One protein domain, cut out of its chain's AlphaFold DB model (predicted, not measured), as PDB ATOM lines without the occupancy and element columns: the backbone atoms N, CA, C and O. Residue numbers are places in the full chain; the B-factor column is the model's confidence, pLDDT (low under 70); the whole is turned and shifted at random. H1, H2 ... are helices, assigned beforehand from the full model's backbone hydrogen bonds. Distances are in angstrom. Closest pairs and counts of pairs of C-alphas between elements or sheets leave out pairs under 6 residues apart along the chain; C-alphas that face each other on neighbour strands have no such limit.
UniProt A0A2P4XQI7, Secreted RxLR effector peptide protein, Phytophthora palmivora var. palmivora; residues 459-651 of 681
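Overview. This is residues 459 to 651 of the 681 residues of the protein "Secreted RxLR effector peptide protein" of Phytophthora palmivora var. palmivora (UniProt A0A2P4XQI7). Three long helices, H4, H6 and H7, lie side by side as a slab, H6 between the other two, and two groups of helices pack over one face of it at its opposite ends. At one end H3 crosses H6 and H7 beside their link, with H1 and H2 on H3; at the other end are little H5 and the hairpin of H8 and H9, with a gap between the groups. The printed part has 193 residues with nine named helices, H1 to H9 in chain order, and no named strand: all helix. It is compact, with a radius of gyration of the C-alphas of 17.6 A and spans of 51 by 36 by 27 A.

Along the chain. Find C-alpha 459 at (301.964, 163.364, 313.165), where H1 begins and runs to 468. H2 is residues 471 to 478, and H3, residues 482 to 498, covers 24.4 A. H4, residues 507 to 527, covers 30.3 A with a kink of 31 degrees near residue 514; H5 is residues 532 to 536. Find C-alpha 542 at (287.600, 188.248, 318.191); from there H6 runs 41.9 A to 570, with a kink of 53 degrees near 558. H7, residues 576 to 603, covers 40.0 A, and H8, residues 610 to 627, 25.7 A. H9 runs from 632 over 28.0 A to C-alpha 651 at (311.286, 197.283, 295.012).

Arrangement. H1 and H3 only just touch, with 3 pairs of C-alphas within 8 A, the closest Leu 465 and Ile 492 at 6.8 A. H2 touches H3 at a steep tilt of 59 degrees, the closest C-alphas being Thr 473 and His 484, 5.2 A. H3 is about perpendicular, at 85 degrees, to H7, which it touches with residues 482 to 487 alone; the closest C-alphas are Ala 482 and Gly 580, 4.3 A. H4 touches H6 at a shallow tilt of 26 degrees, opposite ways, closest at C-alphas 514 and 561, 5.4 A. H6 and H7 form a hairpin at 9 degrees, closest at C-alphas 555 and 594, 6.2 A. H5 touches H8, closest at C-alphas 534 and 620, 5.6 A. H8 and H9 form a hairpin at 39 degrees, closest at C-alphas 622 and 635, 5.4 A. Every O i to N i+4 pair is within hydrogen-bond range in H1, H2, H3, H5, H7 and H8; H4 has 15 of 17, H6 19 of 25 and H9 14 of 16.

Size, cuts and confidence. The two C-alphas farthest apart, of Ser 574 and Thr 607, are 50.8 A apart. The printed part has no cut and no long link. Mean pLDDT of the printed part is 86.6; look for values under 70 at residues 646 to 651.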
ATOM      1  N   ALA A 459     300.854 163.191 312.230       87.31
ATOM      2  CA  ALA A 459     301.964 163.364 313.165       87.31
ATOM      3  C   ALA A 459     303.076 162.331 312.914       87.31
ATOM      4  O   ALA A 459     304.207 162.713 312.609       87.31
ATOM      5  N   ASP A 460     302.743 161.037 312.943       88.75
ATOM      6  CA  ASP A 460     303.730 159.972 312.716       88.75
ATOM      7  C   ASP A 460     304.232 159.970 311.263       88.75
ATOM      8  O   ASP A 460     305.420 159.757 311.017       88.75
ATOM      9  N   PHE A 461     303.376 160.342 310.303       90.00
ATOM     10  CA  PHE A 461     303.772 160.563 308.909       90.00
ATOM     11  C   PHE A 461     304.883 161.619 308.769       90.00
ATOM     12  O   PHE A 461     305.890 161.372 308.103       90.00
ATOM     13  N   VAL A 462     304.731 162.786 309.412       89.06
ATOM     14  CA  VAL A 462     305.747 163.854 309.396       89.06
ATOM     15  C   VAL A 462     306.979 163.465 310.220       89.06
ATOM     16  O   VAL A 462     308.103 163.773 309.815       89.06
ATOM     17  N   SER A 463     306.805 162.735 311.326       89.19
ATOM     18  CA  SER A 463     307.921 162.224 312.133       89.19
ATOM     19  C   SER A 463     308.793 161.249 311.332       89.19
ATOM     20  O   SER A 463     310.012 161.425 311.269       89.19
ATOM     21  N   ARG A 464     308.187 160.305 310.595       89.94
ATOM     22  CA  ARG A 464     308.930 159.430 309.676       89.94
ATOM     23  C   ARG A 464     309.640 160.243 308.595       89.94
ATOM     24  O   ARG A 464     310.853 160.110 308.469       89.94
ATOM     25  N   LEU A 465     308.928 161.111 307.869       89.81
ATOM     26  CA  LEU A 465     309.514 161.925 306.790       89.81
ATOM     27  C   LEU A 465     310.725 162.751 307.248       89.81
ATOM     28  O   LEU A 465     311.709 162.864 306.526       89.81
ATOM     29  N   THR A 466     310.670 163.335 308.446       86.44
ATOM     30  CA  THR A 466     311.781 164.138 308.983       86.44
ATOM     31  C   THR A 466     312.941 163.281 309.500       86.44
ATOM     32  O   THR A 466     314.083 163.724 309.417       86.44
ATOM     33  N   SER A 467     312.683 162.049 309.957       87.56
ATOM     34  CA  SER A 467     313.724 161.094 310.380       87.56
ATOM     35  C   SER A 467     314.404 160.323 309.235       87.56
ATOM     36  O   SER A 467     315.561 159.929 309.375       87.56
ATOM     37  N   GLU A 468     313.730 160.126 308.095       89.19
ATOM     38  CA  GLU A 468     314.284 159.430 306.919       89.19
ATOM     39  C   GLU A 468     315.050 160.360 305.954       89.19
ATOM     40  O   GLU A 468     315.829 159.882 305.124       89.19
ATOM     41  N   LEU A 469     314.868 161.684 306.048       88.50
ATOM     42  CA  LEU A 469     315.545 162.661 305.187       88.50
ATOM     43  C   LEU A 469     317.020 162.881 305.586       88.50
ATOM     44  O   LEU A 469     317.300 163.323 306.702       88.50
ATOM     45  N   PRO A 470     317.995 162.685 304.671       89.38
ATOM     46  CA  PRO A 470     319.396 162.966 304.966       89.38
ATOM     47  C   PRO A 470     319.644 164.454 305.244       89.38
ATOM     48  O   PRO A 470     319.274 165.319 304.448       89.38
ATOM     49  N   ILE A 471     320.383 164.752 306.315       87.56
ATOM     50  CA  ILE A 471     320.778 166.122 306.704       87.56
ATOM     51  C   ILE A 471     321.502 166.854 305.555       87.56
ATOM     52  O   ILE A 471     321.286 168.045 305.332       87.56
ATOM     53  N   SER A 472     322.302 166.138 304.756       88.94
ATOM     54  CA  SER A 472     322.944 166.671 303.545       88.94
ATOM     55  C   SER A 472     321.945 167.155 302.488       88.94
ATOM     56  O   SER A 472     322.210 168.142 301.809       88.94
ATOM     57  N   THR A 473     320.777 166.513 302.376       89.81
ATOM     58  CA  THR A 473     319.710 166.934 301.458       89.81
ATOM     59  C   THR A 473     319.029 168.206 301.951       89.81
ATOM     60  O   THR A 473     318.779 169.104 301.150       89.81
ATOM     61  N   LEU A 474     318.812 168.343 303.264       85.81
ATOM     62  CA  LEU A 474     318.295 169.579 303.859       85.81
ATOM     63  C   LEU A 474     319.262 170.757 303.633       85.81
ATOM     64  O   LEU A 474     318.840 171.808 303.149       85.81
ATOM     65  N   TYR A 475     320.568 170.566 303.862       86.75
ATOM     66  CA  TYR A 475     321.583 171.574 303.521       86.75
ATOM     67  C   TYR A 475     321.656 171.869 302.015       86.75
ATOM     68  O   TYR A 475     321.835 173.024 301.629       86.75
ATOM     69  N   GLY A 476     321.465 170.862 301.157       87.50
ATOM     70  CA  GLY A 476     321.356 171.041 299.709       87.50
ATOM     71  C   GLY A 476     320.210 171.982 299.327       87.50
ATOM     72  O   GLY A 476     320.438 172.959 298.613       87.50
ATOM     73  N   VAL A 477     319.013 171.775 299.888       87.44
ATOM     74  CA  VAL A 477     317.868 172.689 299.708       87.44
ATOM     75  C   VAL A 477     318.183 174.096 300.227       87.44
ATOM     76  O   VAL A 477     317.926 175.068 299.520       87.44
ATOM     77  N   MET A 478     318.797 174.224 301.408       84.06
ATOM     78  CA  MET A 478     319.190 175.528 301.971       84.06
ATOM     79  C   MET A 478     320.241 176.265 301.127       84.06
ATOM     80  O   MET A 478     320.244 177.493 301.096       84.06
ATOM     81  N   SER A 479     321.109 175.541 300.414       84.75
ATOM     82  CA  SER A 479     322.067 176.120 299.459       84.75
ATOM     83  C   SER A 479     321.450 176.503 298.102       84.75
ATOM     84  O   SER A 479     322.142 177.049 297.245       84.75
ATOM     85  N   GLY A 480     320.151 176.244 297.905       84.88
ATOM     86  CA  GLY A 480     319.422 176.525 296.666       84.88
ATOM     87  C   GLY A 480     319.536 175.436 295.595       84.88
ATOM     88  O   GLY A 480     319.168 175.675 294.445       84.88
ATOM     89  N   ASP A 481     320.032 174.241 295.936       90.62
ATOM     90  CA  ASP A 481     320.175 173.150 294.974       90.62
ATOM     91  C   ASP A 481     318.825 172.488 294.651       90.62
ATOM     92  O   ASP A 481     318.222 171.754 295.441       90.62
ATOM     93  N   ALA A 482     318.380 172.721 293.418       91.00
ATOM     94  CA  ALA A 482     317.179 172.140 292.844       91.00
ATOM     95  C   ALA A 482     317.169 170.599 292.852       91.00
ATOM     96  O   ALA A 482     316.094 170.004 292.933       91.00
ATOM     97  N   THR A 483     318.327 169.933 292.776       92.69
ATOM     98  CA  THR A 483     318.382 168.463 292.806       92.69
ATOM     99  C   THR A 483     317.969 167.922 294.170       92.69
ATOM    100  O   THR A 483     317.089 167.066 294.255       92.69
ATOM    101  N   HIS A 484     318.505 168.506 295.238       93.06
ATOM    102  CA  HIS A 484     318.144 168.179 296.611       93.06
ATOM    103  C   HIS A 484     316.678 168.523 296.920       93.06
ATOM    104  O   HIS A 484     315.997 167.724 297.562       93.06
ATOM    105  N   LEU A 485     316.132 169.619 296.373       93.25
ATOM    106  CA  LEU A 485     314.693 169.910 296.478       93.25
ATOM    107  C   LEU A 485     313.834 168.832 295.798       93.25
ATOM    108  O   LEU A 485     312.857 168.366 296.383       93.25
ATOM    109  N   HIS A 486     314.206 168.391 294.593       94.25
ATOM    110  CA  HIS A 486     313.536 167.263 293.945       94.25
ATOM    111  C   HIS A 486     313.621 165.985 294.799       94.25
ATOM    112  O   HIS A 486     312.624 165.276 294.900       94.25
ATOM    113  N   HIS A 487     314.760 165.700 295.443       94.00
ATOM    114  CA  HIS A 487     314.898 164.526 296.312       94.00
ATOM    115  C   HIS A 487     313.947 164.567 297.519       94.00
ATOM    116  O   HIS A 487     313.319 163.549 297.804       94.00
ATOM    117  N   VAL A 488     313.750 165.726 298.163       94.44
ATOM    118  CA  VAL A 488     312.736 165.890 299.226       94.44
ATOM    119  C   VAL A 488     311.324 165.634 298.688       94.44
ATOM    120  O   VAL A 488     310.570 164.852 299.266       94.44
ATOM    121  N   LEU A 489     310.967 166.242 297.552       94.44
ATOM    122  CA  LEU A 489     309.636 166.098 296.947       94.44
ATOM    123  C   LEU A 489     309.351 164.653 296.502       94.44
ATOM    124  O   LEU A 489     308.241 164.156 296.685       94.44
ATOM    125  N   ALA A 490     310.354 163.959 295.958       93.75
ATOM    126  CA  ALA A 490     310.256 162.554 295.581       93.75
ATOM    127  C   ALA A 490     310.141 161.641 296.812       93.75
ATOM    128  O   ALA A 490     309.309 160.741 296.811       93.75
ATOM    129  N   HIS A 491     310.915 161.887 297.874       94.12
ATOM    130  CA  HIS A 491     310.824 161.137 299.130       94.12
ATOM    131  C   HIS A 491     309.414 161.223 299.745       94.12
ATOM    132  O   HIS A 491     308.787 160.194 300.003       94.12
ATOM    133  N   ILE A 492     308.862 162.437 299.859       94.25
ATOM    134  CA  ILE A 492     307.479 162.654 300.311       94.25
ATOM    135  C   ILE A 492     306.481 161.960 299.366       94.25
ATOM    136  O   ILE A 492     305.560 161.286 299.825       94.25
ATOM    137  N   GLY A 493     306.683 162.051 298.047       93.38
ATOM    138  CA  GLY A 493     305.871 161.339 297.057       93.38
ATOM    139  C   GLY A 493     305.878 159.814 297.235       93.38
ATOM    140  O   GLY A 493     304.830 159.181 297.125       93.38
ATOM    141  N   PHE A 494     307.024 159.207 297.563       92.00
ATOM    142  CA  PHE A 494     307.115 157.772 297.856       92.00
ATOM    143  C   PHE A 494     306.381 157.393 299.152       92.00
ATOM    144  O   PHE A 494     305.701 156.366 299.167       92.00
ATOM    145  N   ALA A 495     306.430 158.226 300.197       91.31
ATOM    146  CA  ALA A 495     305.644 158.013 301.416       91.31
ATOM    147  C   ALA A 495     304.126 158.102 301.152       91.31
ATOM    148  O   ALA A 495     303.361 157.258 301.613       91.31
ATOM    149  N   LEU A 496     303.678 159.053 300.325       91.94
ATOM    150  CA  LEU A 496     302.277 159.139 299.886       91.94
ATOM    151  C   LEU A 496     301.831 157.912 299.063       91.94
ATOM    152  O   LEU A 496     300.661 157.523 299.101       91.94
ATOM    153  N   PHE A 497     302.757 157.271 298.342       89.62
ATOM    154  CA  PHE A 497     302.504 156.028 297.608       89.62
ATOM    155  C   PHE A 497     302.564 154.752 298.458       89.62
ATOM    156  O   PHE A 497     302.007 153.738 298.017       89.62
ATOM    157  N   SER A 498     303.207 154.767 299.630       88.06
ATOM    158  CA  SER A 498     303.206 153.622 300.553       88.06
ATOM    159  C   SER A 498     301.861 153.489 301.271       88.06
ATOM    160  O   SER A 498     301.374 152.375 301.456       88.06
ATOM    161  N   GLY A 499     301.222 154.621 301.593       86.25
ATOM    162  CA  GLY A 499     299.952 154.660 302.321       86.25
ATOM    163  C   GLY A 499     300.085 154.320 303.808       86.25
ATOM    164  O   GLY A 499     299.110 153.894 304.422       86.25
ATOM    165  N   VAL A 500     301.288 154.439 304.378       85.31
ATOM    166  CA  VAL A 500     301.531 154.203 305.808       85.31
ATOM    167  C   VAL A 500     301.295 155.510 306.575       85.31
ATOM    168  O   VAL A 500     301.790 156.564 306.176       85.31
ATOM    169  N   ASP A 501     300.523 155.432 307.661       88.25
ATOM    170  CA  ASP A 501     300.015 156.531 308.517       88.25
ATOM    171  C   ASP A 501     299.028 157.509 307.864       88.25
ATOM    172  O   ASP A 501     298.267 158.170 308.565       88.25
ATOM    173  N   VAL A 502     298.993 157.590 306.537       91.06
ATOM    174  CA  VAL A 502     298.090 158.453 305.762       91.06
ATOM    175  C   VAL A 502     297.537 157.650 304.579       91.06
ATOM    176  O   VAL A 502     298.282 156.836 304.028       91.06
ATOM    177  N   PRO A 503     296.276 157.852 304.135       90.44
ATOM    178  CA  PRO A 503     295.709 157.063 303.047       90.44
ATOM    179  C   PRO A 503     296.531 157.137 301.761       90.44
ATOM    180  O   PRO A 503     297.137 158.159 301.441       90.44
ATOM    181  N   ARG A 504     296.547 156.047 300.994       89.44
ATOM    182  CA  ARG A 504     297.399 155.928 299.806       89.44
ATOM    183  C   ARG A 504     296.964 156.869 298.676       89.44
ATOM    184  O   ARG A 504     295.844 156.765 298.172       89.44
ATOM    185  N   VAL A 505     297.878 157.711 298.194       90.75
ATOM    186  CA  VAL A 505     297.650 158.529 296.994       90.75
ATOM    187  C   VAL A 505     297.753 157.668 295.734       90.75
ATOM    188  O   VAL A 505     298.674 156.868 295.570       90.75
ATOM    189  N   THR A 506     296.832 157.874 294.793       87.88
ATOM    190  CA  THR A 506     296.938 157.366 293.418       87.88
ATOM    191  C   THR A 506     296.670 158.509 292.442       87.88
ATOM    192  O   THR A 506     295.896 159.409 292.754       87.88
ATOM    193  N   ARG A 507     297.266 158.486 291.241       84.31
ATOM    194  CA  ARG A 507     297.061 159.551 290.235       84.31
ATOM    195  C   ARG A 507     295.585 159.872 289.919       84.31
ATOM    196  O   ARG A 507     295.273 161.059 289.884       84.31
ATOM    197  N   PRO A 508     294.657 158.904 289.748       87.25
ATOM    198  CA  PRO A 508     293.241 159.236 289.569       87.25
ATOM    199  C   PRO A 508     292.563 159.780 290.842       87.25
ATOM    200  O   PRO A 508     291.597 160.527 290.720       87.25
ATOM    201  N   SER A 509     293.058 159.458 292.046       87.69
ATOM    202  CA  SER A 509     292.464 159.900 293.320       87.69
ATOM    203  C   SER A 509     293.054 161.190 293.904       87.69
ATOM    204  O   SER A 509     292.600 161.613 294.962       87.69
ATOM    205  N   ILE A 510     294.011 161.858 293.238       90.69
ATOM    206  CA  ILE A 510     294.661 163.083 293.763       90.69
ATOM    207  C   ILE A 510     293.632 164.138 294.193       90.69
ATOM    208  O   ILE A 510     293.783 164.733 295.254       90.69
ATOM    209  N   ARG A 511     292.571 164.363 293.406       90.31
ATOM    210  CA  ARG A 511     291.571 165.405 293.704       90.31
ATOM    211  C   ARG A 511     290.702 165.090 294.921       90.31
ATOM    212  O   ARG A 511     290.454 165.999 295.705       90.31
ATOM    213  N   THR A 512     290.257 163.844 295.085       91.75
ATOM    214  CA  THR A 512     289.449 163.448 296.249       91.75
ATOM    215  C   THR A 512     290.322 163.396 297.497       91.75
ATOM    216  O   THR A 512     290.006 164.046 298.482       91.75
ATOM    217  N   TRP A 513     291.501 162.774 297.403       93.31
ATOM    218  CA  TRP A 513     292.473 162.724 298.495       93.31
ATOM    219  C   TRP A 513     292.906 164.125 298.952       93.31
ATOM    220  O   TRP A 513     293.069 164.365 300.145       93.31
ATOM    221  N   ALA A 514     293.053 165.080 298.023       92.81
ATOM    222  CA  ALA A 514     293.311 166.477 298.361       92.81
ATOM    223  C   ALA A 514     292.172 167.076 299.199       92.81
ATOM    224  O   ALA A 514     292.446 167.720 300.206       92.81
ATOM    225  N   GLN A 515     290.913 166.849 298.807       93.12
ATOM    226  CA  GLN A 515     289.732 167.311 299.547       93.12
ATOM    227  C   GLN A 515     289.648 166.672 300.939       93.12
ATOM    228  O   GLN A 515     289.387 167.386 301.910       93.12
ATOM    229  N   ASP A 516     289.942 165.374 301.045       92.69
ATOM    230  CA  ASP A 516     290.008 164.637 302.310       92.69
ATOM    231  C   ASP A 516     291.098 165.220 303.233       92.69
ATOM    232  O   ASP A 516     290.820 165.539 304.391       92.69
ATOM    233  N   LEU A 517     292.301 165.488 302.699       92.56
ATOM    234  CA  LEU A 517     293.375 166.181 303.421       92.56
ATOM    235  C   LEU A 517     292.934 167.575 303.895       92.56
ATOM    236  O   LEU A 517     293.196 167.927 305.043       92.56
ATOM    237  N   VAL A 518     292.252 168.385 303.069       92.44
ATOM    238  CA  VAL A 518     291.768 169.702 303.535       92.44
ATOM    239  C   VAL A 518     290.695 169.538 304.621       92.44
ATOM    240  O   VAL A 518     290.645 170.333 305.560       92.44
ATOM    241  N   GLY A 519     289.849 168.507 304.541       91.44
ATOM    242  CA  GLY A 519     288.900 168.140 305.597       91.44
ATOM    243  C   GLY A 519     289.592 167.832 306.928       91.44
ATOM    244  O   GLY A 519     289.207 168.365 307.970       91.44
ATOM    245  N   GLU A 520     290.669 167.055 306.885       90.50
ATOM    246  CA  GLU A 520     291.457 166.683 308.062       90.50
ATOM    247  C   GLU A 520     292.303 167.835 308.615       90.50
ATOM    248  O   GLU A 520     292.351 168.024 309.829       90.50
ATOM    249  N   LEU A 521     292.871 168.693 307.763       89.12
ATOM    250  CA  LEU A 521     293.521 169.932 308.203       89.12
ATOM    251  C   LEU A 521     292.517 170.874 308.892       89.12
ATOM    252  O   LEU A 521     292.824 171.427 309.949       89.12
ATOM    253  N   ARG A 522     291.279 170.992 308.381       89.75
ATOM    254  CA  ARG A 522     290.184 171.703 309.077       89.75
ATOM    255  C   ARG A 522     289.834 171.052 310.416       89.75
ATOM    256  O   ARG A 522     289.508 171.771 311.357       89.75
ATOM    257  N   ARG A 523     289.876 169.719 310.524       89.25
ATOM    258  CA  ARG A 523     289.628 168.993 311.782       89.25
ATOM    259  C   ARG A 523     290.741 169.253 312.800       89.25
ATOM    260  O   ARG A 523     290.441 169.581 313.943       89.25
ATOM    261  N   LEU A 524     292.007 169.175 312.389       86.31
ATOM    262  CA  LEU A 524     293.157 169.411 313.264       86.31
ATOM    263  C   LEU A 524     293.231 170.860 313.759       86.31
ATOM    264  O   LEU A 524     293.436 171.048 314.955       86.31
ATOM    265  N   LEU A 525     292.971 171.854 312.902       84.75
ATOM    266  CA  LEU A 525     292.914 173.280 313.277       84.75
ATOM    267  C   LEU A 525     291.727 173.642 314.193       84.75
ATOM    268  O   LEU A 525     291.732 174.700 314.813       84.75
ATOM    269  N   ARG A 526     290.703 172.783 314.286       83.69
ATOM    270  CA  ARG A 526     289.601 172.921 315.261       83.69
ATOM    271  C   ARG A 526     289.903 172.256 316.605       83.69
ATOM    272  O   ARG A 526     289.294 172.627 317.601       83.69
ATOM    273  N   LEU A 527     290.792 171.262 316.623       83.94
ATOM    274  CA  LEU A 527     291.210 170.548 317.835       83.94
ATOM    275  C   LEU A 527     292.407 171.226 318.516       83.94
ATOM    276  O   LEU A 527     292.470 171.269 319.739       83.94
ATOM    277  N   HIS A 528     293.323 171.782 317.725       80.12
ATOM    278  CA  HIS A 528     294.492 172.521 318.187       80.12
ATOM    279  C   HIS A 528     294.262 174.000 317.890       80.12
ATOM    280  O   HIS A 528     294.499 174.464 316.774       80.12
ATOM    281  N   ALA A 529     293.748 174.727 318.883       76.81
ATOM    282  CA  ALA A 529     293.596 176.172 318.784       76.81
ATOM    283  C   ALA A 529     294.964 176.848 318.581       76.81
ATOM    284  O   ALA A 529     295.978 176.405 319.128       76.81
ATOM    285  N   LEU A 530     294.976 177.931 317.803       82.19
ATOM    286  CA  LEU A 530     296.156 178.780 317.645       82.19
ATOM    287  C   LEU A 530     296.496 179.470 318.985       82.19
ATOM    288  O   LEU A 530     295.570 179.778 319.742       82.19
ATOM    289  N   PRO A 531     297.784 179.728 319.288       84.00
ATOM    290  CA  PRO A 531     298.191 180.427 320.507       84.00
ATOM    291  C   PRO A 531     297.574 181.821 320.610       84.00
ATOM    292  O   PRO A 531     297.318 182.466 319.593       84.00
ATOM    293  N   ALA A 532     297.394 182.304 321.842       82.06
ATOM    294  CA  ALA A 532     296.917 183.663 322.089       82.06
ATOM    295  C   ALA A 532     297.817 184.707 321.407       82.06
ATOM    296  O   ALA A 532     297.299 185.615 320.770       82.06
ATOM    297  N   ASP A 533     299.134 184.497 321.445       82.31
ATOM    298  CA  ASP A 533     300.149 185.382 320.863       82.31
ATOM    299  C   ASP A 533     299.888 185.603 319.358       82.31
ATOM    300  O   ASP A 533     299.593 186.720 318.928       82.31
ATOM    301  N   VAL A 534     299.806 184.506 318.590       82.56
ATOM    302  CA  VAL A 534     299.510 184.499 317.140       82.56
ATOM    303  C   VAL A 534     298.170 185.178 316.821       82.56
ATOM    304  O   VAL A 534     298.013 185.808 315.772       82.56
ATOM    305  N   LEU A 535     297.181 185.034 317.708       83.94
ATOM    306  CA  LEU A 535     295.852 185.628 317.557       83.94
ATOM    307  C   LEU A 535     295.842 187.126 317.893       83.94
ATOM    308  O   LEU A 535     295.062 187.875 317.297       83.94
ATOM    309  N   ASP A 536     296.702 187.580 318.805       84.06
ATOM    310  CA  ASP A 536     296.841 188.988 319.162       84.06
ATOM    311  C   ASP A 536     297.524 189.809 318.055       84.06
ATOM    312  O   ASP A 536     297.130 190.959 317.835       84.06
ATOM    313  N   GLN A 537     298.403 189.193 317.250       82.00
ATOM    314  CA  GLN A 537     298.965 189.804 316.031       82.00
ATOM    315  C   GLN A 537     297.941 190.034 314.896       82.00
ATOM    316  O   GLN A 537     298.296 190.575 313.845       82.00
ATOM    317  N   VAL A 538     296.666 189.645 315.052       81.12
ATOM    318  CA  VAL A 538     295.609 189.920 314.060       81.12
ATOM    319  C   VAL A 538     294.736 191.097 314.491       81.12
ATOM    320  O   VAL A 538     294.039 191.057 315.510       81.12
ATOM    321  N   THR A 539     294.717 192.136 313.657       76.88
ATOM    322  CA  THR A 539     293.925 193.353 313.872       76.88
ATOM    323  C   THR A 539     292.452 193.113 313.521       76.88
ATOM    324  O   THR A 539     292.129 192.748 312.390       76.88
ATOM    325  N   GLY A 540     291.540 193.329 314.475       78.50
ATOM    326  CA  GLY A 540     290.090 193.233 314.259       78.50
ATOM    327  C   GLY A 540     289.327 192.527 315.391       78.50
ATOM    328  O   GLY A 540     289.877 192.329 316.475       78.50
ATOM    329  N   PRO A 541     288.048 192.161 315.172       82.19
ATOM    330  CA  PRO A 541     287.212 191.524 316.189       82.19
ATOM    331  C   PRO A 541     287.664 190.093 316.518       82.19
ATOM    332  O   PRO A 541     288.298 189.418 315.707       82.19
ATOM    333  N   ILE A 542     287.260 189.596 317.692       80.56
ATOM    334  CA  ILE A 542     287.600 188.248 318.191       80.56
ATOM    335  C   ILE A 542     287.188 187.150 317.192       80.56
ATOM    336  O   ILE A 542     287.939 186.204 316.974       80.56
ATOM    337  N   GLU A 543     286.045 187.314 316.519       82.25
ATOM    338  CA  GLU A 543     285.580 186.413 315.454       82.25
ATOM    339  C   GLU A 543     286.609 186.288 314.319       82.25
ATOM    340  O   GLU A 543     286.984 185.177 313.943       82.25
ATOM    341  N   ARG A 544     287.149 187.420 313.836       81.94
ATOM    342  CA  ARG A 544     288.213 187.463 312.820       81.94
ATOM    343  C   ARG A 544     289.471 186.757 313.318       81.94
ATOM    344  O   ARG A 544     290.003 185.913 312.610       81.94
ATOM    345  N   ARG A 545     289.911 187.042 314.546       82.06
ATOM    346  CA  ARG A 545     291.073 186.364 315.147       82.06
ATOM    347  C   ARG A 545     290.874 184.844 315.142       82.06
ATOM    348  O   ARG A 545     291.690 184.124 314.579       82.06
ATOM    349  N   SER A 546     289.732 184.363 315.641       82.38
ATOM    350  CA  SER A 546     289.397 182.929 315.663       82.38
ATOM    351  C   SER A 546     289.313 182.280 314.271       82.38
ATOM    352  O   SER A 546     289.567 181.084 314.131       82.38
ATOM    353  N   ALA A 547     289.022 183.061 313.226       85.19
ATOM    354  CA  ALA A 547     288.947 182.598 311.844       85.19
ATOM    355  C   ALA A 547     290.311 182.521 311.120       85.19
ATOM    356  O   ALA A 547     290.357 181.983 310.007       85.19
ATOM    357  N   LEU A 548     291.416 182.985 311.726       84.31
ATOM    358  CA  LEU A 548     292.755 183.000 311.112       84.31
ATOM    359  C   LEU A 548     293.162 181.629 310.548       84.31
ATOM    360  O   LEU A 548     293.612 181.544 309.407       84.31
ATOM    361  N   GLY A 549     292.959 180.544 311.306       84.19
ATOM    362  CA  GLY A 549     293.314 179.189 310.867       84.19
ATOM    363  C   GLY A 549     292.515 178.720 309.645       84.19
ATOM    364  O   GLY A 549     293.075 178.133 308.718       84.19
ATOM    365  N   SER A 550     291.214 179.030 309.593       86.38
ATOM    366  CA  SER A 550     290.379 178.740 308.420       86.38
ATOM    367  C   SER A 550     290.737 179.593 307.202       86.38
ATOM    368  O   SER A 550     290.649 179.101 306.080       86.38
ATOM    369  N   GLU A 551     291.166 180.838 307.404       86.81
ATOM    370  CA  GLU A 551     291.569 181.744 306.324       86.81
ATOM    371  C   GLU A 551     292.940 181.385 305.744       86.81
ATOM    372  O   GLU A 551     293.079 181.294 304.524       86.81
ATOM    373  N   LEU A 552     293.921 181.046 306.587       85.69
ATOM    374  CA  LEU A 552     295.203 180.495 306.142       85.69
ATOM    375  C   LEU A 552     294.982 179.245 305.281       85.69
ATOM    376  O   LEU A 552     295.518 179.149 304.175       85.69
ATOM    377  N   LEU A 553     294.132 178.318 305.735       89.12
ATOM    378  CA  LEU A 553     293.830 177.116 304.963       89.12
ATOM    379  C   LEU A 553     293.057 177.427 303.670       89.12
ATOM    380  O   LEU A 553     293.357 176.814 302.651       89.12
ATOM    381  N   ARG A 554     292.140 178.407 303.658       89.50
ATOM    382  CA  ARG A 554     291.429 178.864 302.443       89.50
ATOM    383  C   ARG A 554     292.381 179.416 301.374       89.50
ATOM    384  O   ARG A 554     292.111 179.274 300.184       89.50
ATOM    385  N   VAL A 555     293.496 180.027 301.778       89.94
ATOM    386  CA  VAL A 555     294.530 180.527 300.854       89.94
ATOM    387  C   VAL A 555     295.416 179.400 300.309       89.94
ATOM    388  O   VAL A 555     295.840 179.470 299.153       89.94
ATOM    389  N   VAL A 556     295.680 178.359 301.107       89.44
ATOM    390  CA  VAL A 556     296.510 177.203 300.715       89.44
ATOM    391  C   VAL A 556     295.720 176.161 299.909       89.44
ATOM    392  O   VAL A 556     296.260 175.592 298.965       89.44
ATOM    393  N   GLU A 557     294.438 175.952 300.217       92.31
ATOM    394  CA  GLU A 557     293.515 175.000 299.575       92.31
ATOM    395  C   GLU A 557     293.613 174.901 298.037       92.31
ATOM    396  O   GLU A 557     293.768 173.777 297.552       92.31
ATOM    397  N   PRO A 558     293.600 175.996 297.243       92.00
ATOM    398  CA  PRO A 558     293.722 175.897 295.785       92.00
ATOM    399  C   PRO A 558     295.058 175.309 295.299       92.00
ATOM    400  O   PRO A 558     295.103 174.771 294.196       92.00
ATOM    401  N   PHE A 559     296.130 175.375 296.096       92.38
ATOM    402  CA  PHE A 559     297.440 174.812 295.747       92.38
ATOM    403  C   PHE A 559     297.596 173.338 296.136       92.38
ATOM    404  O   PHE A 559     298.475 172.669 295.595       92.38
ATOM    405  N   ILE A 560     296.778 172.815 297.060       93.31
ATOM    406  CA  ILE A 560     296.948 171.460 297.610       93.31
ATOM    407  C   ILE A 560     296.905 170.371 296.515       93.31
ATOM    408  O   ILE A 560     297.836 169.564 296.482       93.31
ATOM    409  N   PRO A 561     295.930 170.338 295.577       93.19
ATOM    410  CA  PRO A 561     295.892 169.317 294.524       93.19
ATOM    411  C   PRO A 561     297.128 169.333 293.615       93.19
ATOM    412  O   PRO A 561     297.665 168.273 293.291       93.19
ATOM    413  N   ASP A 562     297.600 170.525 293.240       93.38
ATOM    414  CA  ASP A 562     298.780 170.687 292.387       93.38
ATOM    415  C   ASP A 562     300.064 170.319 293.138       93.38
ATOM    416  O   ASP A 562     300.927 169.651 292.574       93.38
ATOM    417  N   LEU A 563     300.180 170.676 294.424       93.75
ATOM    418  CA  LEU A 563     301.297 170.276 295.284       93.75
ATOM    419  C   LEU A 563     301.394 168.748 295.393       93.75
ATOM    420  O   LEU A 563     302.478 168.193 295.220       93.75
ATOM    421  N   ILE A 564     300.271 168.055 295.615       93.62
ATOM    422  CA  ILE A 564     300.228 166.585 295.654       93.62
ATOM    423  C   ILE A 564     300.650 165.994 294.307       93.62
ATOM    424  O   ILE A 564     301.427 165.039 294.283       93.62
ATOM    425  N   ASP A 565     300.205 166.564 293.183       92.56
ATOM    426  CA  ASP A 565     300.640 166.097 291.865       92.56
ATOM    427  C   ASP A 565     302.126 166.407 291.597       92.56
ATOM    428  O   ASP A 565     302.821 165.577 291.023       92.56
ATOM    429  N   PHE A 566     302.689 167.519 292.085       92.12
ATOM    430  CA  PHE A 566     304.142 167.742 292.055       92.12
ATOM    431  C   PHE A 566     304.901 166.653 292.836       92.12
ATOM    432  O   PHE A 566     305.855 166.084 292.303       92.12
ATOM    433  N   LEU A 567     304.453 166.289 294.041       94.38
ATOM    434  CA  LEU A 567     305.036 165.197 294.838       94.38
ATOM    435  C   LEU A 567     304.930 163.838 294.109       94.38
ATOM    436  O   LEU A 567     305.903 163.090 293.998       94.38
ATOM    437  N   VAL A 568     303.769 163.548 293.519       92.12
ATOM    438  CA  VAL A 568     303.472 162.322 292.753       92.12
ATOM    439  C   VAL A 568     304.175 162.261 291.387       92.12
ATOM    440  O   VAL A 568     304.435 161.170 290.865       92.12
ATOM    441  N   ARG A 569     304.493 163.403 290.774       92.75
ATOM    442  CA  ARG A 569     305.332 163.488 289.568       92.75
ATOM    443  C   ARG A 569     306.809 163.317 289.915       92.75
ATOM    444  O   ARG A 569     307.508 162.657 289.143       92.75
ATOM    445  N   ALA A 570     307.271 163.857 291.049       93.19
ATOM    446  CA  ALA A 570     308.677 163.852 291.456       93.19
ATOM    447  C   ALA A 570     309.277 162.437 291.481       93.19
ATOM    448  O   ALA A 570     310.338 162.229 290.898       93.19
ATOM    449  N   THR A 571     308.554 161.442 292.008       92.19
ATOM    450  CA  THR A 571     308.980 160.022 292.024       92.19
ATOM    451  C   THR A 571     309.257 159.413 290.641       92.19
ATOM    452  O   THR A 571     309.856 158.345 290.545       92.19
ATOM    453  N   SER A 572     308.817 160.077 289.567       91.12
ATOM    454  CA  SER A 572     308.920 159.629 288.172       91.12
ATOM    455  C   SER A 572     309.692 160.592 287.253       91.12
ATOM    456  O   SER A 572     309.801 160.344 286.051       91.12
ATOM    457  N   ALA A 573     310.207 161.712 287.775       90.19
ATOM    458  CA  ALA A 573     310.765 162.781 286.949       90.19
ATOM    459  C   ALA A 573     312.255 162.561 286.626       90.19
ATOM    460  O   ALA A 573     313.137 162.875 287.420       90.19
ATOM    461  N   SER A 574     312.550 162.102 285.405       84.31
ATOM    462  CA  SER A 574     313.918 161.801 284.940       84.31
ATOM    463  C   SER A 574     314.867 163.008 284.858       84.31
ATOM    464  O   SER A 574     316.084 162.835 284.849       84.31
ATOM    465  N   ARG A 575     314.342 164.240 284.805       90.94
ATOM    466  CA  ARG A 575     315.132 165.487 284.765       90.94
ATOM    467  C   ARG A 575     315.153 166.187 286.127       90.94
ATOM    468  O   ARG A 575     314.721 167.333 286.229       90.94
ATOM    469  N   VAL A 576     315.679 165.490 287.135       90.62
ATOM    470  CA  VAL A 576     315.861 165.901 288.547       90.62
ATOM    471  C   VAL A 576     316.018 167.422 288.728       90.62
ATOM    472  O   VAL A 576     315.126 168.066 289.276       90.62
ATOM    473  N   ALA A 577     317.096 168.027 288.211       88.31
ATOM    474  CA  ALA A 577     317.387 169.454 288.403       88.31
ATOM    475  C   ALA A 577     316.320 170.395 287.804       88.31
ATOM    476  O   ALA A 577     315.922 171.366 288.443       88.31
ATOM    477  N   ALA A 578     315.824 170.104 286.596       89.38
ATOM    478  CA  ALA A 578     314.817 170.934 285.923       89.38
ATOM    479  C   ALA A 578     313.416 170.775 286.541       89.38
ATOM    480  O   ALA A 578     312.620 171.711 286.548       89.38
ATOM    481  N   PHE A 579     313.119 169.597 287.094       92.69
ATOM    482  CA  PHE A 579     311.926 169.386 287.906       92.69
ATOM    483  C   PHE A 579     312.027 170.156 289.231       92.69
ATOM    484  O   PHE A 579     311.070 170.809 289.646       92.69
ATOM    485  N   GLY A 580     313.202 170.129 289.862       90.94
ATOM    486  CA  GLY A 580     313.504 170.881 291.074       90.94
ATOM    487  C   GLY A 580     313.336 172.389 290.904       90.94
ATOM    488  O   GLY A 580     312.639 173.006 291.704       90.94
ATOM    489  N   THR A 581     313.876 172.991 289.837       91.88
ATOM    490  CA  THR A 581     313.699 174.434 289.583       91.88
ATOM    491  C   THR A 581     312.242 174.793 289.295       91.88
ATOM    492  O   THR A 581     311.753 175.783 289.832       91.88
ATOM    493  N   SER A 582     311.514 173.966 288.533       92.62
ATOM    494  CA  SER A 582     310.068 174.144 288.328       92.62
ATOM    495  C   SER A 582     309.258 174.013 289.623       92.62
ATOM    496  O   SER A 582     308.219 174.651 289.765       92.62
ATOM    497  N   SER A 583     309.708 173.178 290.560       92.00
ATOM    498  CA  SER A 583     309.054 173.018 291.861       92.00
ATOM    499  C   SER A 583     309.374 174.196 292.784       92.00
ATOM    500  O   SER A 583     308.487 174.699 293.465       92.00
ATOM    501  N   ALA A 584     310.609 174.706 292.751       91.19
ATOM    502  CA  ALA A 584     311.007 175.916 293.466       91.19
ATOM    503  C   ALA A 584     310.206 177.149 293.009       91.19
ATOM    504  O   ALA A 584     309.793 177.949 293.846       91.19
ATOM    505  N   THR A 585     309.935 177.301 291.705       91.19
ATOM    506  CA  THR A 585     309.094 178.406 291.212       91.19
ATOM    507  C   THR A 585     307.635 178.263 291.648       91.19
ATOM    508  O   THR A 585     307.057 179.253 292.093       91.19
ATOM    509  N   PHE A 586     307.063 177.053 291.621       92.38
ATOM    510  CA  PHE A 586     305.720 176.790 292.161       92.38
ATOM    511  C   PHE A 586     305.631 177.119 293.663       92.38
ATOM    512  O   PHE A 586     304.777 177.910 294.072       92.38
ATOM    513  N   LEU A 587     306.566 176.605 294.471       91.50
ATOM    514  CA  LEU A 587     306.633 176.879 295.911       91.50
ATOM    515  C   LEU A 587     306.835 178.375 296.204       91.50
ATOM    516  O   LEU A 587     306.180 178.900 297.103       91.50
ATOM    517  N   ARG A 588     307.644 179.099 295.409       89.12
ATOM    518  CA  ARG A 588     307.750 180.568 295.494       89.12
ATOM    519  C   ARG A 588     306.412 181.252 295.210       89.12
ATOM    520  O   ARG A 588     306.048 182.148 295.965       89.12
ATOM    521  N   THR A 589     305.672 180.860 294.168       90.50
ATOM    522  CA  THR A 589     304.365 181.481 293.872       90.50
ATOM    523  C   THR A 589     303.326 181.206 294.961       90.50
ATOM    524  O   THR A 589     302.611 182.125 295.360       90.50
ATOM    525  N   MET A 590     303.303 179.988 295.515       91.12
ATOM    526  CA  MET A 590     302.460 179.627 296.657       91.12
ATOM    527  C   MET A 590     302.818 180.462 297.896       91.12
ATOM    528  O   MET A 590     301.945 181.112 298.466       91.12
ATOM    529  N   ALA A 591     304.100 180.524 298.271       89.94
ATOM    530  CA  ALA A 591     304.569 181.313 299.410       89.94
ATOM    531  C   ALA A 591     304.289 182.817 299.236       89.94
ATOM    532  O   ALA A 591     303.777 183.453 300.154       89.94
ATOM    533  N   GLN A 592     304.538 183.382 298.048       89.75
ATOM    534  CA  GLN A 592     304.194 184.774 297.737       89.75
ATOM    535  C   GLN A 592     302.689 185.044 297.880       89.75
ATOM    536  O   GLN A 592     302.315 186.097 298.394       89.75
ATOM    537  N   GLN A 593     301.818 184.124 297.453       89.94
ATOM    538  CA  GLN A 593     300.372 184.287 297.621       89.94
ATOM    539  C   GLN A 593     299.945 184.171 299.092       89.94
ATOM    540  O   GLN A 593     299.175 185.011 299.552       89.94
ATOM    541  N   VAL A 594     300.478 183.198 299.840       90.00
ATOM    542  CA  VAL A 594     300.210 183.035 301.280       90.00
ATOM    543  C   VAL A 594     300.637 184.280 302.061       90.00
ATOM    544  O   VAL A 594     299.816 184.859 302.767       90.00
ATOM    545  N   VAL A 595     301.870 184.764 301.871       89.44
ATOM    546  CA  VAL A 595     302.381 185.974 302.543       89.44
ATOM    547  C   VAL A 595     301.560 187.214 302.175       89.44
ATOM    548  O   VAL A 595     301.195 187.980 303.061       89.44
ATOM    549  N   ARG A 596     301.200 187.409 300.897       87.75
ATOM    550  CA  ARG A 596     300.370 188.556 300.470       87.75
ATOM    551  C   ARG A 596     298.975 188.542 301.097       87.75
ATOM    552  O   ARG A 596     298.488 189.598 301.492       87.75
ATOM    553  N   GLN A 597     298.343 187.372 301.203       87.69
ATOM    554  CA  GLN A 597     297.030 187.250 301.841       87.69
ATOM    555  C   GLN A 597     297.124 187.400 303.364       87.69
ATOM    556  O   GLN A 597     296.298 188.102 303.937       87.69
ATOM    557  N   LEU A 598     298.153 186.846 304.021       86.75
ATOM    558  CA  LEU A 598     298.389 187.060 305.456       86.75
ATOM    559  C   LEU A 598     298.672 188.536 305.779       86.75
ATOM    560  O   LEU A 598     298.084 189.059 306.720       86.75
ATOM    561  N   ARG A 599     299.466 189.242 304.960       86.19
ATOM    562  CA  ARG A 599     299.705 190.698 305.067       86.19
ATOM    563  C   ARG A 599     298.390 191.487 304.999       86.19
ATOM    564  O   ARG A 599     298.119 192.322 305.860       86.19
ATOM    565  N   ALA A 600     297.533 191.182 304.022       85.69
ATOM    566  CA  ALA A 600     296.207 191.794 303.904       85.69
ATOM    567  C   ALA A 600     295.270 191.421 305.072       85.69
ATOM    568  O   ALA A 600     294.492 192.254 305.540       85.69
ATOM    569  N   TYR A 601     295.350 190.185 305.571       85.06
ATOM    570  CA  TYR A 601     294.492 189.686 306.642       85.06
ATOM    571  C   TYR A 601     294.859 190.240 308.023       85.06
ATOM    572  O   TYR A 601     293.953 190.590 308.782       85.06
ATOM    573  N   ALA A 602     296.155 190.358 308.323       82.44
ATOM    574  CA  ALA A 602     296.675 190.913 309.569       82.44
ATOM    575  C   ALA A 602     296.442 192.428 309.665       82.44
ATOM    576  O   ALA A 602     296.049 192.912 310.727       82.44
ATOM    577  N   ARG A 603     296.612 193.167 308.554       82.44
ATOM    578  CA  ARG A 603     296.289 194.604 308.471       82.44
ATOM    579  C   ARG A 603     294.784 194.854 308.567       82.44
ATOM    580  O   ARG A 603     294.340 195.681 309.357       82.44
ATOM    581  N   GLY A 604     293.994 194.135 307.769       81.12
ATOM    582  CA  GLY A 604     292.547 194.318 307.710       81.12
ATOM    583  C   GLY A 604     292.138 195.752 307.398       81.12
ATOM    584  O   GLY A 604     292.657 196.358 306.466       81.12
ATOM    585  N   ASP A 605     291.209 196.279 308.189       74.62
ATOM    586  CA  ASP A 605     290.650 197.627 308.028       74.62
ATOM    587  C   ASP A 605     291.546 198.720 308.652       74.62
ATOM    588  O   ASP A 605     291.151 199.881 308.746       74.62
ATOM    589  N   SER A 606     292.754 198.354 309.102       71.88
ATOM    590  CA  SER A 606     293.683 199.252 309.784       71.88
ATOM    591  C   SER A 606     294.371 200.242 308.842       71.88
ATOM    592  O   SER A 606     294.981 199.873 307.833       71.88
ATOM    593  N   THR A 607     294.352 201.513 309.244       76.44
ATOM    594  CA  THR A 607     295.073 202.619 308.600       76.44
ATOM    595  C   THR A 607     296.491 202.820 309.152       76.44
ATOM    596  O   THR A 607     297.056 203.899 308.982       76.44
ATOM    597  N   GLU A 608     297.060 201.823 309.838       78.25
ATOM    598  CA  GLU A 608     298.468 201.807 310.274       78.25
ATOM    599  C   GLU A 608     299.448 201.969 309.098       78.25
ATOM    600  O   GLU A 608     299.083 201.763 307.931       78.25
ATOM    601  N   SER A 609     300.694 202.352 309.402       80.62
ATOM    602  CA  SER A 609     301.734 202.531 308.385       80.62
ATOM    603  C   SER A 609     302.102 201.205 307.704       80.62
ATOM    604  O   SER A 609     301.759 200.120 308.179       80.62
ATOM    605  N   GLU A 610     302.776 201.280 306.551       80.12
ATOM    606  CA  GLU A 610     303.261 200.064 305.882       80.12
ATOM    607  C   GLU A 610     304.311 199.351 306.758       80.12
ATOM    608  O   GLU A 610     304.218 198.137 306.932       80.12
ATOM    609  N   ASP A 611     305.201 200.112 307.407       82.38
ATOM    610  CA  ASP A 611     306.270 199.606 308.278       82.38
ATOM    611  C   ASP A 611     305.717 198.879 309.525       82.38
ATOM    612  O   ASP A 611     306.099 197.737 309.791       82.38
ATOM    613  N   ASP A 612     304.748 199.474 310.239       82.69
ATOM    614  CA  ASP A 612     304.087 198.837 311.399       82.69
ATOM    615  C   ASP A 612     303.397 197.519 311.000       82.69
ATOM    616  O   ASP A 612     303.418 196.528 311.738       82.69
ATOM    617  N   SER A 613     302.780 197.499 309.811       81.50
ATOM    618  CA  SER A 613     302.075 196.320 309.302       81.50
ATOM    619  C   SER A 613     303.025 195.184 308.906       81.50
ATOM    620  O   SER A 613     302.654 194.013 309.021       81.50
ATOM    621  N   ASP A 614     304.258 195.511 308.510       83.56
ATOM    622  CA  ASP A 614     305.288 194.536 308.159       83.56
ATOM    623  C   ASP A 614     306.035 193.981 309.378       83.56
ATOM    624  O   ASP A 614     306.350 192.790 309.392       83.56
ATOM    625  N   GLU A 615     306.239 194.763 310.443       86.31
ATOM    626  CA  GLU A 615     306.713 194.210 311.723       86.31
ATOM    627  C   GLU A 615     305.661 193.290 312.369       86.31
ATOM    628  O   GLU A 615     305.999 192.194 312.824       86.31
ATOM    629  N   ARG A 616     304.367 193.647 312.315       85.38
ATOM    630  CA  ARG A 616     303.287 192.747 312.766       85.38
ATOM    631  C   ARG A 616     303.217 191.465 311.928       85.38
ATOM    632  O   ARG A 616     303.022 190.385 312.482       85.38
ATOM    633  N   LEU A 617     303.436 191.552 310.612       87.94
ATOM    634  CA  LEU A 617     303.523 190.380 309.733       87.94
ATOM    635  C   LEU A 617     304.733 189.491 310.065       87.94
ATOM    636  O   LEU A 617     304.580 188.271 310.110       87.94
ATOM    637  N   LYS A 618     305.915 190.072 310.320       90.06
ATOM    638  CA  LYS A 618     307.099 189.322 310.780       90.06
ATOM    639  C   LYS A 618     306.790 188.557 312.056       90.06
ATOM    640  O   LYS A 618     307.071 187.364 312.125       90.06
ATOM    641  N   GLN A 619     306.198 189.229 313.039       89.06
ATOM    642  CA  GLN A 619     305.910 188.630 314.335       89.06
ATOM    643  C   GLN A 619     304.880 187.496 314.218       89.06
ATOM    644  O   GLN A 619     305.164 186.383 314.657       89.06
ATOM    645  N   LEU A 620     303.769 187.721 313.503       88.94
ATOM    646  CA  LEU A 620     302.766 186.690 313.203       88.94
ATOM    647  C   LEU A 620     303.389 185.467 312.512       88.94
ATOM    648  O   LEU A 620     303.092 184.333 312.881       88.94
ATOM    649  N   LEU A 621     304.263 185.674 311.520       89.31
ATOM    650  CA  LEU A 621     304.938 184.575 310.824       89.31
ATOM    651  C   LEU A 621     305.934 183.834 311.730       89.31
ATOM    652  O   LEU A 621     305.995 182.609 311.668       89.31
ATOM    653  N   ARG A 622     306.694 184.536 312.581       91.38
ATOM    654  CA  ARG A 622     307.638 183.908 313.523       91.38
ATOM    655  C   ARG A 622     306.900 183.039 314.539       91.38
ATOM    656  O   ARG A 622     307.235 181.864 314.667       91.38
ATOM    657  N   GLU A 623     305.877 183.580 315.196       89.06
ATOM    658  CA  GLU A 623     305.071 182.868 316.198       89.06
ATOM    659  C   GLU A 623     304.321 181.675 315.583       89.06
ATOM    660  O   GLU A 623     304.314 180.585 316.156       89.06
ATOM    661  N   LEU A 624     303.761 181.831 314.376       87.75
ATOM    662  CA  LEU A 624     303.078 180.746 313.669       87.75
ATOM    663  C   LEU A 624     304.035 179.612 313.266       87.75
ATOM    664  O   LEU A 624     303.671 178.443 313.382       87.75
ATOM    665  N   LEU A 625     305.261 179.920 312.832       88.00
ATOM    666  CA  LEU A 625     306.266 178.889 312.547       88.00
ATOM    667  C   LEU A 625     306.792 178.214 313.829       88.00
ATOM    668  O   LEU A 625     307.041 177.010 313.810       88.00
ATOM    669  N   VAL A 626     306.913 178.945 314.945       89.56
ATOM    670  CA  VAL A 626     307.269 178.363 316.255       89.56
ATOM    671  C   VAL A 626     306.172 177.413 316.744       89.56
ATOM    672  O   VAL A 626     306.475 176.299 317.166       89.56
ATOM    673  N   TRP A 627     304.896 177.785 316.602       86.94
ATOM    674  CA  TRP A 627     303.764 176.902 316.906       86.94
ATOM    675  C   TRP A 627     303.725 175.645 316.021       86.94
ATOM    676  O   TRP A 627     303.377 174.566 316.496       86.94
ATOM    677  N   LEU A 628     304.160 175.750 314.759       82.94
ATOM    678  CA  LEU A 628     304.371 174.605 313.860       82.94
ATOM    679  C   LEU A 628     305.633 173.771 314.191       82.94
ATOM    680  O   LEU A 628     305.966 172.851 313.445       82.94
ATOM    681  N   GLY A 629     306.325 174.058 315.298       80.06
ATOM    682  CA  GLY A 629     307.438 173.259 315.824       80.06
ATOM    683  C   GLY A 629     308.832 173.662 315.333       80.06
ATOM    684  O   GLY A 629     309.792 172.930 315.571       80.06
ATOM    685  N   MET A 630     308.984 174.802 314.653       83.19
ATOM    686  CA  MET A 630     310.303 175.301 314.244       83.19
ATOM    687  C   MET A 630     311.007 176.050 315.389       83.19
ATOM    688  O   MET A 630     310.388 176.797 316.139       83.19
ATOM    689  N   ASN A 631     312.331 175.900 315.499       87.31
ATOM    690  CA  ASN A 631     313.131 176.620 316.494       87.31
ATOM    691  C   ASN A 631     313.119 178.145 316.247       87.31
ATOM    692  O   ASN A 631     313.364 178.585 315.126       87.31
ATOM    693  N   GLU A 632     312.909 178.940 317.297       86.31
ATOM    694  CA  GLU A 632     312.756 180.407 317.269       86.31
ATOM    695  C   GLU A 632     313.901 181.171 316.569       86.31
ATOM    696  O   GLU A 632     313.675 182.119 315.808       86.31
ATOM    697  N   HIS A 633     315.151 180.739 316.753       84.56
ATOM    698  CA  HIS A 633     316.293 181.357 316.071       84.56
ATOM    699  C   HIS A 633     316.266 181.071 314.562       84.56
ATOM    700  O   HIS A 633     316.664 181.908 313.749       84.56
ATOM    701  N   PHE A 634     315.757 179.899 314.176       83.19
ATOM    702  CA  PHE A 634     315.595 179.511 312.780       83.19
ATOM    703  C   PHE A 634     314.359 180.160 312.139       83.19
ATOM    704  O   PHE A 634     314.449 180.596 310.995       83.19
ATOM    705  N   THR A 635     313.236 180.309 312.857       87.25
ATOM    706  CA  THR A 635     312.060 181.033 312.337       87.25
ATOM    707  C   THR A 635     312.377 182.498 312.080       87.25
ATOM    708  O   THR A 635     311.997 183.011 311.034       87.25
ATOM    709  N   THR A 636     313.149 183.146 312.957       86.06
ATOM    710  CA  THR A 636     313.633 184.520 312.754       86.06
ATOM    711  C   THR A 636     314.401 184.643 311.432       86.06
ATOM    712  O   THR A 636     314.005 185.410 310.556       86.06
ATOM    713  N   PHE A 637     315.430 183.808 311.229       84.75
ATOM    714  CA  PHE A 637     316.213 183.780 309.987       84.75
ATOM    715  C   PHE A 637     315.366 183.464 308.740       84.75
ATOM    716  O   PHE A 637     315.549 184.085 307.689       84.75
ATOM    717  N   VAL A 638     314.437 182.507 308.844       85.19
ATOM    718  CA  VAL A 638     313.563 182.098 307.735       85.19
ATOM    719  C   VAL A 638     312.580 183.205 307.362       85.19
ATOM    720  O   VAL A 638     312.425 183.465 306.174       85.19
ATOM    721  N   VAL A 639     311.948 183.880 308.326       88.25
ATOM    722  CA  VAL A 639     310.971 184.954 308.064       88.25
ATOM    723  C   VAL A 639     311.642 186.181 307.454       88.25
ATOM    724  O   VAL A 639     311.146 186.711 306.460       88.25
ATOM    725  N   ASP A 640     312.801 186.586 307.976       85.56
ATOM    726  CA  ASP A 640     313.534 187.743 307.456       85.56
ATOM    727  C   ASP A 640     314.037 187.479 306.022       85.56
ATOM    728  O   ASP A 640     313.936 188.342 305.145       85.56
ATOM    729  N   SER A 641     314.486 186.246 305.748       82.75
ATOM    730  CA  SER A 641     314.836 185.792 304.395       82.75
ATOM    731  C   SER A 641     313.615 185.742 303.469       82.75
ATOM    732  O   SER A 641     313.663 186.259 302.352       82.75
ATOM    733  N   LEU A 642     312.507 185.150 303.930       83.12
ATOM    734  CA  LEU A 642     311.263 184.990 303.174       83.12
ATOM    735  C   LEU A 642     310.727 186.344 302.704       83.12
ATOM    736  O   LEU A 642     310.463 186.508 301.515       83.12
ATOM    737  N   LEU A 643     310.607 187.315 303.613       82.81
ATOM    738  CA  LEU A 643     310.042 188.629 303.304       82.81
ATOM    739  C   LEU A 643     310.932 189.418 302.337       82.81
ATOM    740  O   LEU A 643     310.446 189.938 301.330       82.81
ATOM    741  N   CYS A 644     312.254 189.389 302.549       79.50
ATOM    742  CA  CYS A 644     313.229 189.938 301.607       79.50
ATOM    743  C   CYS A 644     313.042 189.365 300.182       79.50
ATOM    744  O   CYS A 644     313.090 190.103 299.193       79.50
ATOM    745  N   TRP A 645     312.753 188.064 300.068       71.12
ATOM    746  CA  TRP A 645     312.515 187.387 298.788       71.12
ATOM    747  C   TRP A 645     311.108 187.634 298.210       71.12
ATOM    748  O   TRP A 645     310.950 187.599 296.986       71.12
ATOM    749  N   THR A 646     310.082 187.898 299.030       69.00
ATOM    750  CA  THR A 646     308.734 188.238 298.533       69.00
ATOM    751  C   THR A 646     308.606 189.689 298.069       69.00
ATOM    752  O   THR A 646     307.845 189.950 297.136       69.00
ATOM    753  N   ASP A 647     309.365 190.615 298.663       66.81
ATOM    754  CA  ASP A 647     309.267 192.057 298.386       66.81
ATOM    755  C   ASP A 647     310.265 192.561 297.321       66.81
ATOM    756  O   ASP A 647     310.109 193.660 296.771       66.81
ATOM    757  N   GLY A 648     311.239 191.730 296.928       53.91
ATOM    758  CA  GLY A 648     312.169 192.004 295.821       53.91
ATOM    759  C   GLY A 648     311.489 192.294 294.469       53.91
ATOM    760  O   GLY A 648     311.992 193.099 293.680       53.91
ATOM    761  N   ASP A 649     310.307 191.721 294.221       51.16
ATOM    762  CA  ASP A 649     309.532 191.969 292.994       51.16
ATOM    763  C   ASP A 649     308.848 193.359 292.988       51.16
ATOM    764  O   ASP A 649     308.536 193.891 291.923       51.16
ATOM    765  N   ASN A 650     308.655 193.991 294.154       46.47
ATOM    766  CA  ASN A 650     308.042 195.323 294.272       46.47
ATOM    767  C   ASN A 650     309.086 196.454 294.238       46.47
ATOM    768  O   ASN A 650     308.861 197.515 293.646       46.47
ATOM    769  N   THR A 651     310.245 196.246 294.869       44.78
ATOM    770  CA  THR A 651     311.286 197.283 295.012       44.78
ATOM    771  C   THR A 651     311.981 197.620 293.692       44.78
ATOM    772  O   THR A 651     312.282 198.789 293.441       44.78
TER     773      THR A 651